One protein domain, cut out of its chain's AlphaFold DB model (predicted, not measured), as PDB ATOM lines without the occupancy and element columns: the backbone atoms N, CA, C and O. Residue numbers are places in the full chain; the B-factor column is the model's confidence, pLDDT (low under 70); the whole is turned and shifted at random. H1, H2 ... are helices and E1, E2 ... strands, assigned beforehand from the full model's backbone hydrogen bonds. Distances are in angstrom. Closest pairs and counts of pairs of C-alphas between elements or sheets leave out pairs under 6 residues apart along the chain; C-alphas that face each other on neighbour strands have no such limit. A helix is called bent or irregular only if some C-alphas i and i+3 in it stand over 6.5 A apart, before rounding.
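AT A GLANCE: This is residues 198 to 244 of the 282 residues of the protein "Cauli_VI domain-containing protein" of Armillaria solidipes (UniProt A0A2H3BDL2). Picture a loose, open zigzag: the helix H2 makes one side, the shorter helix H1 stands on the other side pointing nearly the same way, and the strand E1 runs slantwise back between them, with an empty space in the middle. From the end of H2 a tail, residues 233 to 244, folds back across the open side toward the side of H1. The printed part has 47 residues with two named helices and one named strand, in the order H1, E1, H2, and its class is mostly helix. The whole is loose, with a radius of gyration of the C-alphas of 12.0 A, and the C-alphas span 33 by 24 by 16 A.

HOW THE PARTS SIT: Begin with H2, residues 220 to 232, the longest helix. Look next at E1, residues 213 to 217, which comes before it in the chain: the closest C-alphas of the two are those of Tyr 217 and Ala 223, 5.6 A apart, while their centres are 11.0 A apart. E1 pairs with no named strand. Going outward from E1 you reach H1, residues 199 to 206; the closest C-alphas of H1 and E1 are those of Cys 206 and Arg 213, 7.3 A apart, and their centres are 10.8 A apart. H1 and H2 are apart, with no C-alpha of the one within 8 A of the other. In both H1 and H2, every O i to N i+4 pair of the backbone is within hydrogen-bond range.

IN THESE COORDINATES: Find C-alpha 220 at (37.802, 33.637, -15.208); from there H2 runs 13 residues to C-alpha 232 at (32.779, 37.781, 1.805), 18.2 A from first to last C-alpha. E1 has 5 residues and is 13.8 A long, ending at C-alpha 217 at (43.801, 30.639, -12.178). For H1, look for C-alpha 199 at (50.451, 39.711, -15.357); its 8 residues, Ser 199 to Cys 206, cover 10.4 A. Neither helix is bent.

THE WHOLE: The two C-alphas farthest apart are those of Pro 218 and Gly 243, at 33.4 A, and the first and last printed C-alphas, of Asp 198 and Ser 244, are 19.2 A apart. The link from E1 to H2 is tight, with 2 residues, and the link from H1 to E1 is short, with 6. Residues 229 to 234, of which 229 to 232 belong to H2, stand free. Residues 233 to 244 hold no named element, and their C-alphas lie 8 to 20 A from the mean of the C-alphas. The printed part has no cut; its mean pLDDT in this model is 97.1, and no printed residue is under 70.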
ATOM      1  N   ASP A 198      46.060  40.141 -17.185       97.19
ATOM      2  CA  ASP A 198      47.416  40.527 -17.559       97.19
ATOM      3  C   ASP A 198      48.340  40.546 -16.330       97.19
ATOM      4  O   ASP A 198      48.050  41.180 -15.309       97.19
ATOM      5  N   SER A 199      49.460  39.825 -16.425       97.50
ATOM      6  CA  SER A 199      50.451  39.711 -15.357       97.50
ATOM      7  C   SER A 199      51.199  41.010 -15.084       97.50
ATOM      8  O   SER A 199      51.550  41.257 -13.929       97.50
ATOM      9  N   ASP A 200      51.424  41.848 -16.095       98.00
ATOM     10  CA  ASP A 200      52.162  43.105 -15.931       98.00
ATOM     11  C   ASP A 200      51.313  44.107 -15.143       98.00
ATOM     12  O   ASP A 200      51.765  44.720 -14.172       98.00
ATOM     13  N   ASN A 201      50.019  44.149 -15.463       97.38
ATOM     14  CA  ASN A 201      49.005  44.881 -14.709       97.38
ATOM     15  C   ASN A 201      48.902  44.442 -13.238       97.38
ATOM     16  O   ASN A 201      48.635  45.267 -12.357       97.38
ATOM     17  N   VAL A 202      49.088  43.150 -12.961       98.06
ATOM     18  CA  VAL A 202      49.106  42.592 -11.597       98.06
ATOM     19  C   VAL A 202      50.387  42.981 -10.871       98.06
ATOM     20  O   VAL A 202      50.329  43.393  -9.711       98.06
ATOM     21  N   ALA A 203      51.535  42.879 -11.545       97.94
ATOM     22  CA  ALA A 203      52.826  43.254 -10.985       97.94
ATOM     23  C   ALA A 203      52.825  44.721 -10.554       97.94
ATOM     24  O   ALA A 203      53.213  45.019  -9.429       97.94
ATOM     25  N   GLU A 204      52.299  45.622 -11.385       97.38
ATOM     26  CA  GLU A 204      52.205  47.045 -11.062       97.38
ATOM     27  C   GLU A 204      51.349  47.309  -9.809       97.38
ATOM     28  O   GLU A 204      51.747  48.069  -8.923       97.38
ATOM     29  N   ARG A 205      50.215  46.612  -9.673       97.56
ATOM     30  CA  ARG A 205      49.327  46.715  -8.499       97.56
ATOM     31  C   ARG A 205      49.929  46.122  -7.235       97.56
ATOM     32  O   ARG A 205      49.585  46.546  -6.138       97.56
ATOM     33  N   CYS A 206      50.813  45.141  -7.355       97.88
ATOM     34  CA  CYS A 206      51.506  44.553  -6.212       97.88
ATOM     35  C   CYS A 206      52.835  45.252  -5.893       97.88
ATOM     36  O   CYS A 206      53.378  45.048  -4.805       97.88
ATOM     37  N   ASN A 207      53.363  46.063  -6.811       97.25
ATOM     38  CA  ASN A 207      54.682  46.654  -6.670       97.25
ATOM     39  C   ASN A 207      54.745  47.591  -5.457       97.25
ATOM     40  O   ASN A 207      53.821  48.362  -5.204       97.25
ATOM     41  N   HIS A 208      55.837  47.498  -4.697       96.44
ATOM     42  CA  HIS A 208      56.099  48.261  -3.470       96.44
ATOM     43  C   HIS A 208      55.033  48.153  -2.354       96.44
ATOM     44  O   HIS A 208      55.125  48.863  -1.352       96.44
ATOM     45  N   VAL A 209      54.070  47.226  -2.452       96.12
ATOM     46  CA  VAL A 209      53.097  46.954  -1.384       96.12
ATOM     47  C   VAL A 209      53.626  45.856  -0.465       96.12
ATOM     48  O   VAL A 209      53.800  44.701  -0.858       96.12
ATOM     49  N   SER A 210      53.864  46.204   0.801       96.81
ATOM     50  CA  SER A 210      54.305  45.231   1.804       96.81
ATOM     51  C   SER A 210      53.244  44.150   2.022       96.81
ATOM     52  O   SER A 210      52.080  44.447   2.300       96.81
ATOM     53  N   GLY A 211      53.648  42.883   1.895       96.00
ATOM     54  CA  GLY A 211      52.740  41.746   2.022       96.00
ATOM     55  C   GLY A 211      51.747  41.616   0.864       96.00
ATOM     56  O   GLY A 211      50.685  41.025   1.061       96.00
ATOM     57  N   ALA A 212      52.070  42.156  -0.318       97.50
ATOM     58  CA  ALA A 212      51.281  41.937  -1.522       97.50
ATOM     59  C   ALA A 212      51.055  40.439  -1.771       97.50
ATOM     60  O   ALA A 212      51.953  39.609  -1.597       97.50
ATOM     61  N   ARG A 213      49.833  40.078  -2.165       98.19
ATOM     62  CA  ARG A 213      49.445  38.686  -2.421       98.19
ATOM     63  C   ARG A 213      48.580  38.620  -3.658       98.19
ATOM     64  O   ARG A 213      47.500  39.206  -3.683       98.19
ATOM     65  N   HIS A 214      49.008  37.815  -4.619       98.44
ATOM     66  CA  HIS A 214      48.225  37.483  -5.798       98.44
ATOM     67  C   HIS A 214      48.286  35.980  -6.095       98.44
ATOM     68  O   HIS A 214      49.136  35.262  -5.564       98.44
ATOM     69  N   LYS A 215      47.345  35.476  -6.898       98.56
ATOM     70  CA  LYS A 215      47.326  34.074  -7.346       98.56
ATOM     71  C   LYS A 215      46.696  33.944  -8.728       98.56
ATOM     72  O   LYS A 215      45.717  34.625  -9.007       98.56
ATOM     73  N   SER A 216      47.244  33.057  -9.555       98.38
ATOM     74  CA  SER A 216      46.738  32.749 -10.893       98.38
ATOM     75  C   SER A 216      45.740  31.584 -10.906       98.38
ATOM     76  O   SER A 216      45.765  30.702 -10.041       98.38
ATOM     77  N   TYR A 217      44.868  31.597 -11.911       98.56
ATOM     78  CA  TYR A 217      43.801  30.639 -12.178       98.56
ATOM     79  C   TYR A 217      43.654  30.435 -13.695       98.56
ATOM     80  O   TYR A 217      43.859  31.382 -14.453       98.56
ATOM     81  N   PRO A 218      43.280  29.229 -14.159       98.12
ATOM     82  CA  PRO A 218      43.175  28.940 -15.591       98.12
ATOM     83  C   PRO A 218      41.933  29.560 -16.251       98.12
ATOM     84  O   PRO A 218      41.942  29.806 -17.450       98.12
ATOM     85  N   THR A 219      40.862  29.824 -15.496       98.19
ATOM     86  CA  THR A 219      39.605  30.371 -16.030       98.19
ATOM     87  C   THR A 219      39.108  31.553 -15.205       98.19
ATOM     88  O   THR A 219      39.356  31.635 -13.995       98.19
ATOM     89  N   PHE A 220      38.377  32.461 -15.859       98.06
ATOM     90  CA  PHE A 220      37.802  33.637 -15.208       98.06
ATOM     91  C   PHE A 220      36.810  33.244 -14.112       98.06
ATOM     92  O   PHE A 220      36.881  33.786 -13.016       98.06
ATOM     93  N   ASP A 221      35.941  32.256 -14.351       98.31
ATOM     94  CA  ASP A 221      34.938  31.850 -13.358       98.31
ATOM     95  C   ASP A 221      35.585  31.260 -12.092       98.31
ATOM     96  O   ASP A 221      35.121  31.523 -10.982       98.31
ATOM     97  N   MET A 222      36.706  30.532 -12.217       98.44
ATOM     98  CA  MET A 222      37.474  30.070 -11.050       98.44
ATOM     99  C   MET A 222      38.105  31.234 -10.283       98.44
ATOM    100  O   MET A 222      38.094  31.234  -9.046       98.44
ATOM    101  N   ALA A 223      38.656  32.214 -11.005       98.50
ATOM    102  CA  ALA A 223      39.220  33.408 -10.396       98.50
ATOM    103  C   ALA A 223      38.132  34.212  -9.663       98.50
ATOM    104  O   ALA A 223      38.279  34.525  -8.483       98.50
ATOM    105  N   LEU A 224      36.997  34.456 -10.322       98.50
ATOM    106  CA  LEU A 224      35.861  35.177  -9.766       98.50
ATOM    107  C   LEU A 224      35.285  34.455  -8.544       98.50
ATOM    108  O   LEU A 224      35.140  35.074  -7.498       98.50
ATOM    109  N   ALA A 225      35.058  33.139  -8.605       98.56
ATOM    110  CA  ALA A 225      34.572  32.366  -7.459       98.56
ATOM    111  C   ALA A 225      35.499  32.489  -6.238       98.56
ATOM    112  O   ALA A 225      35.043  32.635  -5.098       98.56
ATOM    113  N   LYS A 226      36.822  32.476  -6.456       98.56
ATOM    114  CA  LYS A 226      37.782  32.659  -5.363       98.56
ATOM    115  C   LYS A 226      37.818  34.099  -4.855       98.56
ATOM    116  O   LYS A 226      37.941  34.291  -3.641       98.56
ATOM    117  N   TYR A 227      37.718  35.083  -5.746       98.56
ATOM    118  CA  TYR A 227      37.603  36.490  -5.382       98.56
ATOM    119  C   TYR A 227      36.370  36.709  -4.500       98.56
ATOM    120  O   TYR A 227      36.519  37.173  -3.376       98.56
ATOM    121  N   THR A 228      35.193  36.251  -4.936       98.50
ATOM    122  CA  THR A 228      33.925  36.303  -4.189       98.50
ATOM    123  C   THR A 228      34.064  35.698  -2.798       98.50
ATOM    124  O   THR A 228      33.717  36.322  -1.797       98.50
ATOM    125  N   TYR A 229      34.661  34.507  -2.699       98.56
ATOM    126  CA  TYR A 229      34.921  33.870  -1.408       98.56
ATOM    127  C   TYR A 229      35.791  34.733  -0.479       98.56
ATOM    128  O   TYR A 229      35.552  34.794   0.726       98.56
ATOM    129  N   LYS A 230      36.824  35.395  -1.015       98.25
ATOM    130  CA  LYS A 230      37.714  36.269  -0.236       98.25
ATOM    131  C   LYS A 230      37.070  37.606   0.114       98.25
ATOM    132  O   LYS A 230      37.315  38.093   1.215       98.25
ATOM    133  N   TYR A 231      36.233  38.134  -0.774       98.12
ATOM    134  CA  TYR A 231      35.417  39.320  -0.558       98.12
ATOM    135  C   TYR A 231      34.495  39.125   0.652       98.12
ATOM    136  O   TYR A 231      34.615  39.851   1.629       98.12
ATOM    137  N   HIS A 232      33.682  38.061   0.676       97.88
ATOM    138  CA  HIS A 232      32.779  37.781   1.805       97.88
ATOM    139  C   HIS A 232      33.497  37.471   3.125       97.88
ATOM    140  O   HIS A 232      32.924  37.633   4.198       97.88
ATOM    141  N   LYS A 233      34.757  37.026   3.064       97.81
ATOM    142  CA  LYS A 233      35.604  36.825   4.247       97.81
ATOM    143  C   LYS A 233      36.349  38.088   4.698       97.81
ATOM    144  O   LYS A 233      37.177  37.976   5.598       97.81
ATOM    145  N   ASN A 234      36.114  39.248   4.074       96.69
ATOM    146  CA  ASN A 234      36.855  40.493   4.319       96.69
ATOM    147  C   ASN A 234      38.383  40.293   4.264       96.69
ATOM    148  O   ASN A 234      39.142  40.879   5.029       96.69
ATOM    149  N   ALA A 235      38.839  39.405   3.377       97.44
ATOM    150  CA  ALA A 235      40.244  39.023   3.246       97.44
ATOM    151  C   ALA A 235      40.954  39.745   2.086       97.44
ATOM    152  O   ALA A 235      42.092  39.400   1.757       97.44
ATOM    153  N   LEU A 236      40.266  40.692   1.445       97.62
ATOM    154  CA  LEU A 236      40.809  41.595   0.435       97.62
ATOM    155  C   LEU A 236      41.264  42.886   1.119       97.62
ATOM    156  O   LEU A 236      40.565  43.391   1.995       97.62
ATOM    157  N   LYS A 237      42.429  43.414   0.738       96.38
ATOM    158  CA  LYS A 237      42.983  44.636   1.328       96.38
ATOM    159  C   LYS A 237      43.613  45.527   0.262       96.38
ATOM    160  O   LYS A 237      44.555  45.115  -0.410       96.38
ATOM    161  N   VAL A 238      43.116  46.756   0.163       95.88
ATOM    162  CA  VAL A 238      43.654  47.799  -0.716       95.88
ATOM    163  C   VAL A 238      44.651  48.649   0.075       95.88
ATOM    164  O   VAL A 238      44.344  49.128   1.164       95.88
ATOM    165  N   CYS A 239      45.865  48.774  -0.452       94.88
ATOM    166  CA  CYS A 239      46.997  49.491   0.135       94.88
ATOM    167  C   CYS A 239      47.671  50.337  -0.959       94.88
ATOM    168  O   CYS A 239      48.743  49.956  -1.442       94.88
ATOM    169  N   PRO A 240      47.051  51.435  -1.411       93.88
ATOM    170  CA  PRO A 240      47.631  52.269  -2.448       93.88
ATOM    171  C   PRO A 240      48.806  53.057  -1.883       93.88
ATOM    172  O   PRO A 240      48.892  53.349  -0.686       93.88
ATOM    173  N   LEU A 241      49.750  53.352  -2.764       92.94
ATOM    174  CA  LEU A 241      50.930  54.132  -2.431       92.94
ATOM    175  C   LEU A 241      50.623  55.601  -2.675       92.94
ATOM    176  O   LEU A 241      50.099  55.939  -3.730       92.94
ATOM    177  N   ALA A 242      50.983  56.461  -1.725       90.38
ATOM    178  CA  ALA A 242      50.747  57.894  -1.849       90.38
ATOM    179  C   ALA A 242      51.351  58.449  -3.152       90.38
ATOM    180  O   ALA A 242      52.534  58.230  -3.430       90.38
ATOM    181  N   GLY A 243      50.542  59.158  -3.941       89.31
ATOM    182  CA  GLY A 243      50.939  59.722  -5.237       89.31
ATOM    183  C   GLY A 243      51.033  58.713  -6.389       89.31
ATOM    184  O   GLY A 243      51.482  59.065  -7.478       89.31
ATOM    185  N   SER A 244      50.629  57.460  -6.172       92.06
ATOM    186  CA  SER A 244      50.462  56.477  -7.243       92.06
ATOM    187  C   SER A 244      49.242  56.803  -8.103       92.06
ATOM    188  O   SER A 244      48.295  57.428  -7.640       92.06
TER     189      SER A 244